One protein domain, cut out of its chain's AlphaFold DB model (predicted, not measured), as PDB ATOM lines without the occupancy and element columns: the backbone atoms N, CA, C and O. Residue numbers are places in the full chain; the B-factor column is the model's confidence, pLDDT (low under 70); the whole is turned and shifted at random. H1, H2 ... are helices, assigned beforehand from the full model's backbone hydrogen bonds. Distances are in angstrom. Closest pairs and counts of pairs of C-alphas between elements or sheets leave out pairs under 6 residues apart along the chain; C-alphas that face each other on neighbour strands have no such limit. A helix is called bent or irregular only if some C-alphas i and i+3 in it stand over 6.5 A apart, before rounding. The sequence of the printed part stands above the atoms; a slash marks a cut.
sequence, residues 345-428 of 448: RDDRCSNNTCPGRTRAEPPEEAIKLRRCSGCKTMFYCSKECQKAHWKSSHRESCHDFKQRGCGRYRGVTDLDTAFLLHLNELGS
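What this domain is: This is residues 345 to 428 of the 448 residues of a protein of Moniliophthora roreri (strain MCA 2997) (UniProt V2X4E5). An L-shaped bent helix, H2, borders a body made mostly of loops, while H3 sticks out from that body with residues 419 to 428. H1 is a single short turn among the loops, and the helices do not form a bundle. The printed part has 84 residues with three named helices, in the order H1, H2, H3, and no named strand; its class is all helix, though the helices hold 37 of the 84 residues. It is only just compact, close to loose, with a radius of gyration of the C-alphas of 14.2 A, and it is flat, spanning 41 by 36 by 16 A.

How they stand to each other: Look first at H2, residues 383 to 403, assigned as one helix by its hydrogen bonds but bent: C-alphas 392 and 395 are 7.7 A apart. Its arms, H2a at residues 383 to 392 and H2b at residues 395 to 403, are near each other and about perpendicular, at 88 degrees. H1, residues 355 to 358, is apart from both arms. H3, residues 414 to 425, is apart from H1, H2a and H2b. Among the loops, residues 370 to 371 form a short antiparallel pairing with residues 379 to 380. In H2a, H2b and H3 every O i to N i+4 pair is within hydrogen-bond range; H1 is too short for such a pair, and its one O i to N i+3 pair is not within range.

Where its parts are: Find C-alpha 383 at (-46.209, 21.112, -6.239); from there H2a runs 14.2 A to C-alpha 392. H2b runs 12.0 A from C-alpha 395 to C-alpha 403. H1 begins at C-alpha 355, at (-42.729, 10.452, 0.258), and measures 5.8 A. H3 runs 16.5 A to C-alpha 425 at (-37.642, 0.567, -25.362).

The domain as a whole: The C-alphas farthest apart are those of Ala 360 and Cys 406, at 42.8 A. The printed part has no cut. The link from H1 to H2a is long, with 24 residues; the link from H2b to H3 is short, with 10. The mean pLDDT of the printed part is 75.2, and it is under 70 at residues 345 to 347, 358 to 366, 400 to 411 and 427 to 428 of this model.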
ATOM      1  N   ARG A 345     -44.722   6.469 -10.946       54.84
ATOM      2  CA  ARG A 345     -44.189   7.546 -10.092       54.84
ATOM      3  C   ARG A 345     -42.784   7.299  -9.527       54.84
ATOM      4  O   ARG A 345     -42.235   8.243  -8.956       54.84
ATOM      5  N   ASP A 346     -42.214   6.106  -9.674       53.53
ATOM      6  CA  ASP A 346     -41.334   5.611  -8.612       53.53
ATOM      7  C   ASP A 346     -39.947   6.249  -8.499       53.53
ATOM      8  O   ASP A 346     -39.584   6.612  -7.388       53.53
ATOM      9  N   ASP A 347     -39.223   6.587  -9.570       56.59
ATOM     10  CA  ASP A 347     -37.828   7.051  -9.370       56.59
ATOM     11  C   ASP A 347     -37.484   8.438  -9.899       56.59
ATOM     12  O   ASP A 347     -36.382   8.954  -9.685       56.59
ATOM     13  N   ARG A 348     -38.435   9.105 -10.554       70.00
ATOM     14  CA  ARG A 348     -38.131  10.301 -11.354       70.00
ATOM     15  C   ARG A 348     -38.466  11.631 -10.678       70.00
ATOM     16  O   ARG A 348     -38.299  12.681 -11.292       70.00
ATOM     17  N   CYS A 349     -38.919  11.639  -9.419       81.19
ATOM     18  CA  CYS A 349     -39.084  12.897  -8.683       81.19
ATOM     19  C   CYS A 349     -37.735  13.400  -8.154       81.19
ATOM     20  O   CYS A 349     -37.169  12.814  -7.242       81.19
ATOM     21  N   SER A 350     -37.257  14.545  -8.626       85.06
ATOM     22  CA  SER A 350     -35.989  15.147  -8.192       85.06
ATOM     23  C   SER A 350     -35.956  15.576  -6.719       85.06
ATOM     24  O   SER A 350     -34.915  16.016  -6.255       85.06
ATOM     25  N   ASN A 351     -37.069  15.504  -5.978       87.62
ATOM     26  CA  ASN A 351     -37.031  15.674  -4.529       87.62
ATOM     27  C   ASN A 351     -36.531  14.369  -3.888       87.62
ATOM     28  O   ASN A 351     -37.236  13.357  -3.932       87.62
ATOM     29  N   ASN A 352     -35.337  14.390  -3.298       84.25
ATOM     30  CA  ASN A 352     -34.754  13.229  -2.621       84.25
ATOM     31  C   ASN A 352     -35.543  12.816  -1.365       84.25
ATOM     32  O   ASN A 352     -35.553  11.641  -1.027       84.25
ATOM     33  N   THR A 353     -36.284  13.736  -0.738       85.75
ATOM     34  CA  THR A 353     -37.178  13.444   0.399       85.75
ATOM     35  C   THR A 353     -38.627  13.174  -0.020       85.75
ATOM     36  O   THR A 353     -39.554  13.308   0.777       85.75
ATOM     37  N   CYS A 354     -38.868  12.854  -1.295       85.38
ATOM     38  CA  CYS A 354     -40.215  12.595  -1.795       85.38
ATOM     39  C   CYS A 354     -40.854  11.403  -1.049       85.38
ATOM     40  O   CYS A 354     -40.330  10.296  -1.163       85.38
ATOM     41  N   PRO A 355     -42.031  11.562  -0.406       80.00
ATOM     42  CA  PRO A 355     -42.729  10.452   0.258       80.00
ATOM     43  C   PRO A 355     -43.133   9.320  -0.697       80.00
ATOM     44  O   PRO A 355     -43.445   8.217  -0.269       80.00
ATOM     45  N   GLY A 356     -43.171   9.607  -2.002       74.81
ATOM     46  CA  GLY A 356     -43.427   8.612  -3.039       74.81
ATOM     47  C   GLY A 356     -42.240   7.698  -3.338       74.81
ATOM     48  O   GLY A 356     -42.471   6.667  -3.940       74.81
ATOM     49  N   ARG A 357     -41.009   8.039  -2.917       71.75
ATOM     50  CA  ARG A 357     -39.814   7.192  -3.120       71.75
ATOM     51  C   ARG A 357     -39.714   6.033  -2.124       71.75
ATOM     52  O   ARG A 357     -38.924   5.126  -2.328       71.75
ATOM     53  N   THR A 358     -40.464   6.092  -1.025       67.19
ATOM     54  CA  THR A 358     -40.425   5.106   0.069       67.19
ATOM     55  C   THR A 358     -41.709   4.282   0.164       67.19
ATOM     56  O   THR A 358     -41.911   3.583   1.155       67.19
ATOM     57  N   ARG A 359     -42.626   4.400  -0.806       65.25
ATOM     58  CA  ARG A 359     -43.843   3.580  -0.830       65.25
ATOM     59  C   ARG A 359     -43.504   2.175  -1.320       65.25
ATOM     60  O   ARG A 359     -42.756   2.032  -2.275       65.25
ATOM     61  N   ALA A 360     -44.075   1.167  -0.660       60.00
ATOM     62  CA  ALA A 360     -43.923  -0.236  -1.043       60.00
ATOM     63  C   ALA A 360     -44.674  -0.581  -2.343       60.00
ATOM     64  O   ALA A 360     -44.291  -1.519  -3.034       60.00
ATOM     65  N   GLU A 361     -45.713   0.188  -2.682       57.38
ATOM     66  CA  GLU A 361     -46.538  -0.026  -3.869       57.38
ATOM     67  C   GLU A 361     -46.648   1.270  -4.700       57.38
ATOM     68  O   GLU A 361     -46.924   2.346  -4.134       57.38
ATOM     69  N   PRO A 362     -46.447   1.194  -6.032       60.88
ATOM     70  CA  PRO A 362     -46.667   2.318  -6.930       60.88
ATOM     71  C   PRO A 362     -48.138   2.764  -6.872       60.88
ATOM     72  O   PRO A 362     -49.027   1.945  -6.654       60.88
ATOM     73  N   PRO A 363     -48.450   4.053  -7.096       60.81
ATOM     74  CA  PRO A 363     -49.841   4.475  -7.205       60.81
ATOM     75  C   PRO A 363     -50.529   3.784  -8.390       60.81
ATOM     76  O   PRO A 363     -49.952   3.725  -9.474       60.81
ATOM     77  N   GLU A 364     -51.783   3.363  -8.194       60.22
ATOM     78  CA  GLU A 364     -52.627   2.724  -9.222       60.22
ATOM     79  C   GLU A 364     -52.773   3.573 -10.500       60.22
ATOM     80  O   GLU A 364     -52.949   3.038 -11.593       60.22
ATOM     81  N   GLU A 365     -52.633   4.901 -10.395       65.25
ATOM     82  CA  GLU A 365     -52.673   5.817 -11.533       65.25
ATOM     83  C   GLU A 365     -51.320   6.480 -11.823       65.25
ATOM     84  O   GLU A 365     -50.678   7.092 -10.962       65.25
ATOM     85  N   ALA A 366     -50.921   6.454 -13.098       64.50
ATOM     86  CA  ALA A 366     -49.748   7.167 -13.583       64.50
ATOM     87  C   ALA A 366     -49.921   8.697 -13.453       64.50
ATOM     88  O   ALA A 366     -50.953   9.273 -13.817       64.50
ATOM     89  N   ILE A 367     -48.884   9.396 -12.976       70.62
ATOM     90  CA  ILE A 367     -48.953  10.830 -12.648       70.62
ATOM     91  C   ILE A 367     -48.118  11.652 -13.629       70.62
ATOM     92  O   ILE A 367     -46.981  11.318 -13.958       70.62
ATOM     93  N   LYS A 368     -48.666  12.789 -14.072       73.81
ATOM     94  CA  LYS A 368     -47.937  13.748 -14.911       73.81
ATOM     95  C   LYS A 368     -46.912  14.517 -14.077       73.81
ATOM     96  O   LYS A 368     -47.281  15.306 -13.203       73.81
ATOM     97  N   LEU A 369     -45.626  14.329 -14.374       78.69
ATOM     98  CA  LEU A 369     -44.543  15.049 -13.704       78.69
ATOM     99  C   LEU A 369     -44.558  16.541 -14.066       78.69
ATOM    100  O   LEU A 369     -44.745  16.951 -15.214       78.69
ATOM    101  N   ARG A 370     -44.340  17.380 -13.056       82.44
ATOM    102  CA  ARG A 370     -44.192  18.831 -13.178       82.44
ATOM    103  C   ARG A 370     -42.721  19.179 -13.334       82.44
ATOM    104  O   ARG A 370     -41.875  18.589 -12.677       82.44
ATOM    105  N   ARG A 371     -42.422  20.182 -14.153       82.88
ATOM    106  CA  ARG A 371     -41.065  20.718 -14.310       82.88
ATOM    107  C   ARG A 371     -40.877  21.978 -13.491       82.88
ATOM    108  O   ARG A 371     -41.802  22.787 -13.378       82.88
ATOM    109  N   CYS A 372     -39.656  22.201 -13.014       85.31
ATOM    110  CA  CYS A 372     -39.269  23.529 -12.553       85.31
ATOM    111  C   CYS A 372     -39.468  24.547 -13.690       85.31
ATOM    112  O   CYS A 372     -38.904  24.393 -14.772       85.31
ATOM    113  N   SER A 373     -40.254  25.599 -13.458       81.81
ATOM    114  CA  SER A 373     -40.516  26.640 -14.462       81.81
ATOM    115  C   SER A 373     -39.270  27.467 -14.798       81.81
ATOM    116  O   SER A 373     -39.182  28.022 -15.890       81.81
ATOM    117  N   GLY A 374     -38.306  27.519 -13.871       78.50
ATOM    118  CA  GLY A 374     -37.024  28.190 -14.040       78.50
ATOM    119  C   GLY A 374     -36.048  27.396 -14.898       78.50
ATOM    120  O   GLY A 374     -35.802  27.744 -16.049       78.50
ATOM    121  N   CYS A 375     -35.474  26.334 -14.333       76.31
ATOM    122  CA  CYS A 375     -34.415  25.577 -14.999       76.31
ATOM    123  C   CYS A 375     -34.926  24.540 -16.007       76.31
ATOM    124  O   CYS A 375     -34.180  24.171 -16.907       76.31
ATOM    125  N   LYS A 376     -36.168  24.056 -15.854       76.81
ATOM    126  CA  LYS A 376     -36.767  22.947 -16.622       76.81
ATOM    127  C   LYS A 376     -35.998  21.616 -16.558       76.81
ATOM    128  O   LYS A 376     -36.334  20.715 -17.320       76.81
ATOM    129  N   THR A 377     -35.019  21.492 -15.656       72.38
ATOM    130  CA  THR A 377     -34.191  20.287 -15.469       72.38
ATOM    131  C   THR A 377     -34.693  19.368 -14.360       72.38
ATOM    132  O   THR A 377     -34.483  18.171 -14.452       72.38
ATOM    133  N   MET A 378     -35.368  19.901 -13.336       81.19
ATOM    134  CA  MET A 378     -35.897  19.102 -12.224       81.19
ATOM    135  C   MET A 378     -37.369  18.729 -12.433       81.19
ATOM    136  O   MET A 378     -38.160  19.560 -12.910       81.19
ATOM    137  N   PHE A 379     -37.733  17.516 -12.004       83.12
ATOM    138  CA  PHE A 379     -39.076  16.935 -12.094       83.12
ATOM    139  C   PHE A 379     -39.688  16.707 -10.727       83.12
ATOM    140  O   PHE A 379     -39.035  16.291  -9.774       83.12
ATOM    141  N   TYR A 380     -40.990  16.932 -10.637       84.62
ATOM    142  CA  TYR A 380     -41.720  16.830  -9.391       84.62
ATOM    143  C   TYR A 380     -43.046  16.138  -9.605       84.62
ATOM    144  O   TYR A 380     -43.831  16.510 -10.474       84.62
ATOM    145  N   CYS A 381     -43.324  15.152  -8.765       82.94
ATOM    146  CA  CYS A 381     -44.589  14.438  -8.795       82.94
ATOM    147  C   CYS A 381     -45.761  15.263  -8.224       82.94
ATOM    148  O   CYS A 381     -46.917  14.860  -8.357       82.94
ATOM    149  N   SER A 382     -45.469  16.405  -7.587       85.56
ATOM    150  CA  SER A 382     -46.445  17.335  -7.018       85.56
ATOM    151  C   SER A 382     -45.847  18.743  -6.832       85.56
ATOM    152  O   SER A 382     -44.633  18.937  -6.952       85.56
ATOM    153  N   LYS A 383     -46.690  19.750  -6.557       89.69
ATOM    154  CA  LYS A 383     -46.209  21.112  -6.239       89.69
ATOM    155  C   LYS A 383     -45.499  21.141  -4.883       89.69
ATOM    156  O   LYS A 383     -44.619  21.967  -4.665       89.69
ATOM    157  N   GLU A 384     -45.869  20.239  -3.989       90.50
ATOM    158  CA  GLU A 384     -45.344  20.104  -2.635       90.50
ATOM    159  C   GLU A 384     -43.900  19.603  -2.694       90.50
ATOM    160  O   GLU A 384     -43.017  20.259  -2.148       90.50
ATOM    161  N   CYS A 385     -43.623  18.546  -3.473       90.06
ATOM    162  CA  CYS A 385     -42.254  18.077  -3.723       90.06
ATOM    163  C   CYS A 385     -41.387  19.147  -4.399       90.06
ATOM    164  O   CYS A 385     -40.208  19.278  -4.075       90.06
ATOM    165  N   GLN A 386     -41.963  19.944  -5.305       91.38
ATOM    166  CA  GLN A 386     -41.255  21.075  -5.902       91.38
ATOM    167  C   GLN A 386     -40.885  22.131  -4.862       91.38
ATOM    168  O   GLN A 386     -39.742  22.576  -4.832       91.38
ATOM    169  N   LYS A 387     -41.831  22.544  -4.012       92.88
ATOM    170  CA  LYS A 387     -41.596  23.544  -2.960       92.88
ATOM    171  C   LYS A 387     -40.604  23.048  -1.908       92.88
ATOM    172  O   LYS A 387     -39.770  23.834  -1.470       92.88
ATOM    173  N   ALA A 388     -40.695  21.777  -1.518       92.25
ATOM    174  CA  ALA A 388     -39.785  21.159  -0.563       92.25
ATOM    175  C   ALA A 388     -38.352  21.153  -1.109       92.25
ATOM    176  O   ALA A 388     -37.480  21.775  -0.508       92.25
ATOM    177  N   HIS A 389     -38.147  20.591  -2.306       92.25
ATOM    178  CA  HIS A 389     -36.832  20.579  -2.952       92.25
ATOM    179  C   HIS A 389     -36.314  22.002  -3.228       92.25
ATOM    180  O   HIS A 389     -35.129  22.275  -3.069       92.25
ATOM    181  N   TRP A 390     -37.194  22.940  -3.608       93.25
ATOM    182  CA  TRP A 390     -36.835  24.352  -3.783       93.25
ATOM    183  C   TRP A 390     -36.196  24.943  -2.531       93.25
ATOM    184  O   TRP A 390     -35.157  25.590  -2.631       93.25
ATOM    185  N   LYS A 391     -36.810  24.717  -1.365       92.44
ATOM    186  CA  LYS A 391     -36.320  25.236  -0.088       92.44
ATOM    187  C   LYS A 391     -35.075  24.507   0.411       92.44
ATOM    188  O   LYS A 391     -34.240  25.157   1.021       92.44
ATOM    189  N   SER A 392     -34.966  23.198   0.180       89.94
ATOM    190  CA  SER A 392     -33.870  22.395   0.729       89.94
ATOM    191  C   SER A 392     -32.545  22.585  -0.007       89.94
ATOM    192  O   SER A 392     -31.503  22.585   0.633       89.94
ATOM    193  N   SER A 393     -32.565  22.699  -1.341       87.44
ATOM    194  CA  SER A 393     -31.323  22.719  -2.141       87.44
ATOM    195  C   SER A 393     -31.485  23.230  -3.578       87.44
ATOM    196  O   SER A 393     -30.532  23.715  -4.191       87.44
ATOM    197  N   HIS A 394     -32.684  23.160  -4.166       89.31
ATOM    198  CA  HIS A 394     -32.843  23.508  -5.576       89.31
ATOM    199  C   HIS A 394     -32.791  25.018  -5.845       89.31
ATOM    200  O   HIS A 394     -32.453  25.401  -6.956       89.31
ATOM    201  N   ARG A 395     -33.109  25.903  -4.890       89.69
ATOM    202  CA  ARG A 395     -33.128  27.359  -5.145       89.69
ATOM    203  C   ARG A 395     -31.785  27.894  -5.648       89.69
ATOM    204  O   ARG A 395     -31.778  28.640  -6.626       89.69
ATOM    205  N   GLU A 396     -30.691  27.511  -4.998       84.62
ATOM    206  CA  GLU A 396     -29.332  27.956  -5.333       84.62
ATOM    207  C   GLU A 396     -28.914  27.407  -6.696       84.62
ATOM    208  O   GLU A 396     -28.654  28.177  -7.623       84.62
ATOM    209  N   SER A 397     -29.026  26.087  -6.879       77.50
ATOM    210  CA  SER A 397     -28.762  25.454  -8.176       77.50
ATOM    211  C   SER A 397     -29.668  26.003  -9.290       77.50
ATOM    212  O   SER A 397     -29.226  26.182 -10.421       77.50
ATOM    213  N   CYS A 398     -30.924  26.361  -9.001       82.31
ATOM    214  CA  CYS A 398     -31.833  26.971  -9.971       82.31
ATOM    215  C   CYS A 398     -31.468  28.408 -10.335       82.31
ATOM    216  O   CYS A 398     -31.667  28.806 -11.486       82.31
ATOM    217  N   HIS A 399     -30.942  29.186  -9.390       77.31
ATOM    218  CA  HIS A 399     -30.415  30.514  -9.677       77.31
ATOM    219  C   HIS A 399     -29.200  30.430 -10.588       77.31
ATOM    220  O   HIS A 399     -29.179  31.118 -11.608       77.31
ATOM    221  N   ASP A 400     -28.290  29.497 -10.326       66.12
ATOM    222  CA  ASP A 400     -27.203  29.166 -11.245       66.12
ATOM    223  C   ASP A 400     -27.742  28.751 -12.621       66.12
ATOM    224  O   ASP A 400     -27.270  29.216 -13.658       66.12
ATOM    225  N   PHE A 401     -28.813  27.955 -12.659       64.12
ATOM    226  CA  PHE A 401     -29.479  27.556 -13.899       64.12
ATOM    227  C   PHE A 401     -30.186  28.707 -14.646       64.12
ATOM    228  O   PHE A 401     -30.448  28.552 -15.848       64.12
ATOM    229  N   LYS A 402     -30.528  29.817 -13.971       58.62
ATOM    230  CA  LYS A 402     -31.215  31.000 -14.532       58.62
ATOM    231  C   LYS A 402     -30.257  32.134 -14.902       58.62
ATOM    232  O   LYS A 402     -30.392  32.682 -15.992       58.62
ATOM    233  N   GLN A 403     -29.307  32.479 -14.033       52.03
ATOM    234  CA  GLN A 403     -28.299  33.515 -14.289       52.03
ATOM    235  C   GLN A 403     -27.347  33.096 -15.417       52.03
ATOM    236  O   GLN A 403     -26.922  33.928 -16.211       52.03
ATOM    237  N   ARG A 404     -27.145  31.785 -15.617       49.47
ATOM    238  CA  ARG A 404     -26.476  31.213 -16.801       49.47
ATOM    239  C   ARG A 404     -27.387  31.146 -18.040       49.47
ATOM    240  O   ARG A 404     -27.228  30.276 -18.895       49.47
ATOM    241  N   GLY A 405     -28.329  32.087 -18.170       42.19
ATOM    242  CA  GLY A 405     -29.099  32.355 -19.396       42.19
ATOM    243  C   GLY A 405     -28.223  32.660 -20.624       42.19
ATOM    244  O   GLY A 405     -28.717  32.653 -21.747       42.19
ATOM    245  N   CYS A 406     -26.916  32.835 -20.419       39.06
ATOM    246  CA  CYS A 406     -25.862  32.807 -21.420       39.06
ATOM    247  C   CYS A 406     -25.269  31.386 -21.554       39.06
ATOM    248  O   CYS A 406     -24.406  30.985 -20.780       39.06
ATOM    249  N   GLY A 407     -25.743  30.596 -22.521       45.19
ATOM    250  CA  GLY A 407     -24.865  29.693 -23.281       45.19
ATOM    251  C   GLY A 407     -23.965  28.659 -22.571       45.19
ATOM    252  O   GLY A 407     -23.053  28.173 -23.232       45.19
ATOM    253  N   ARG A 408     -24.165  28.228 -21.310       48.91
ATOM    254  CA  ARG A 408     -23.343  27.151 -20.680       48.91
ATOM    255  C   ARG A 408     -23.984  25.747 -20.663       48.91
ATOM    256  O   ARG A 408     -25.203  25.608 -20.535       48.91
ATOM    257  N   TYR A 409     -23.115  24.741 -20.879       53.97
ATOM    258  CA  TYR A 409     -23.314  23.279 -20.838       53.97
ATOM    259  C   TYR A 409     -24.222  22.869 -19.696       53.97
ATOM    260  O   TYR A 409     -23.880  23.229 -18.579       53.97
ATOM    261  N   ARG A 410     -25.323  22.140 -19.906       60.12
ATOM    262  CA  ARG A 410     -26.048  21.503 -18.786       60.12
ATOM    263  C   ARG A 410     -25.830  19.994 -18.718       60.12
ATOM    264  O   ARG A 410     -26.553  19.333 -17.985       60.12
ATOM    265  N   GLY A 411     -24.870  19.458 -19.473       68.69
ATOM    266  CA  GLY A 411     -24.766  18.014 -19.623       68.69
ATOM    267  C   GLY A 411     -25.956  17.437 -20.386       68.69
ATOM    268  O   GLY A 411     -26.847  18.158 -20.853       68.69
ATOM    269  N   VAL A 412     -25.971  16.113 -20.464       80.19
ATOM    270  CA  VAL A 412     -27.188  15.338 -20.701       80.19
ATOM    271  C   VAL A 412     -27.984  15.372 -19.394       80.19
ATOM    272  O   VAL A 412     -27.453  15.003 -18.351       80.19
ATOM    273  N   THR A 413     -29.218  15.880 -19.416       78.56
ATOM    274  CA  THR A 413     -30.046  15.940 -18.197       78.56
ATOM    275  C   THR A 413     -30.703  14.593 -17.910       78.56
ATOM    276  O   THR A 413     -30.912  13.813 -18.836       78.56
ATOM    277  N   ASP A 414     -31.155  14.356 -16.674       76.12
ATOM    278  CA  ASP A 414     -31.932  13.150 -16.328       76.12
ATOM    279  C   ASP A 414     -33.145  12.948 -17.247       76.12
ATOM    280  O   ASP A 414     -33.540  11.823 -17.535       76.12
ATOM    281  N   LEU A 415     -33.732  14.041 -17.752       77.81
ATOM    282  CA  LEU A 415     -34.829  13.967 -18.712       77.81
ATOM    283  C   LEU A 415     -34.373  13.530 -20.100       77.81
ATOM    284  O   LEU A 415     -35.131  12.887 -20.824       77.81
ATOM    285  N   ASP A 416     -33.185  13.955 -20.519       85.56
ATOM    286  CA  ASP A 416     -32.603  13.523 -21.786       85.56
ATOM    287  C   ASP A 416     -32.240  12.036 -21.697       85.56
ATOM    288  O   ASP A 416     -32.603  11.286 -22.596       85.56
ATOM    289  N   THR A 417     -31.675  11.586 -20.571       83.81
ATOM    290  CA  THR A 417     -31.419  10.165 -20.288       83.81
ATOM    291  C   THR A 417     -32.711   9.349 -20.262       83.81
ATOM    292  O   THR A 417     -32.823   8.339 -20.948       83.81
ATOM    293  N   ALA A 418     -33.730   9.803 -19.527       80.62
ATOM    294  CA  ALA A 418     -35.023   9.125 -19.449       80.62
ATOM    295  C   ALA A 418     -35.725   9.031 -20.811       80.62
ATOM    296  O   ALA A 418     -36.367   8.025 -21.106       80.62
ATOM    297  N   PHE A 419     -35.613  10.079 -21.626       85.38
ATOM    298  CA  PHE A 419     -36.141  10.084 -22.984       85.38
ATOM    299  C   PHE A 419     -35.367   9.123 -23.894       85.38
ATOM    300  O   PHE A 419     -35.982   8.404 -24.673       85.38
ATOM    301  N   LEU A 420     -34.040   9.070 -23.773       86.88
ATOM    302  CA  LEU A 420     -33.207   8.146 -24.540       86.88
ATOM    303  C   LEU A 420     -33.532   6.680 -24.221       86.88
ATOM    304  O   LEU A 420     -33.683   5.883 -25.140       86.88
ATOM    305  N   LEU A 421     -33.706   6.339 -22.938       83.88
ATOM    306  CA  LEU A 421     -34.137   4.999 -22.519       83.88
ATOM    307  C   LEU A 421     -35.498   4.634 -23.123       83.88
ATOM    308  O   LEU A 421     -35.658   3.547 -23.666       83.88
ATOM    309  N   HIS A 422     -36.442   5.575 -23.122       83.25
ATOM    310  CA  HIS A 422     -37.747   5.377 -23.746       83.25
ATOM    311  C   HIS A 422     -37.660   5.145 -25.263       83.25
ATOM    312  O   HIS A 422     -38.376   4.306 -25.802       83.25
ATOM    313  N   LEU A 423     -36.776   5.856 -25.972       85.75
ATOM    314  CA  LEU A 423     -36.552   5.605 -27.401       85.75
ATOM    315  C   LEU A 423     -36.000   4.197 -27.663       85.75
ATOM    316  O   LEU A 423     -36.379   3.581 -28.662       85.75
ATOM    317  N   ASN A 424     -35.133   3.705 -26.775       82.81
ATOM    318  CA  ASN A 424     -34.563   2.362 -26.857       82.81
ATOM    319  C   ASN A 424     -35.630   1.277 -26.627       82.81
ATOM    320  O   ASN A 424     -35.703   0.317 -27.384       82.81
ATOM    321  N   GLU A 425     -36.509   1.468 -25.637       81.19
ATOM    322  CA  GLU A 425     -37.642   0.567 -25.362       81.19
ATOM    323  C   GLU A 425     -38.604   0.441 -26.554       81.19
ATOM    324  O   GLU A 425     -39.158  -0.626 -26.798       81.19
ATOM    325  N   LEU A 426     -38.790   1.519 -27.322       78.31
ATOM    326  CA  LEU A 426     -39.656   1.532 -28.503       78.31
ATOM    327  C   LEU A 426     -39.009   0.935 -29.765       78.31
ATOM    328  O   LEU A 426     -39.622   1.003 -30.831       78.31
ATOM    329  N   GLY A 427     -37.765   0.442 -29.698       68.38
ATOM    330  CA  GLY A 427     -37.030  -0.057 -30.871       68.38
ATOM    331  C   GLY A 427     -36.906   0.979 -31.998       68.38
ATOM    332  O   GLY A 427     -36.779   0.633 -33.163       68.38
ATOM    333  N   SER A 428     -37.023   2.269 -31.668       60.69
ATOM    334  CA  SER A 428     -37.161   3.353 -32.649       60.69
ATOM    335  C   SER A 428     -35.825   4.024 -32.991       60.69
ATOM    336  O   SER A 428     -35.810   5.043 -33.685       60.69
TER     337      SER A 428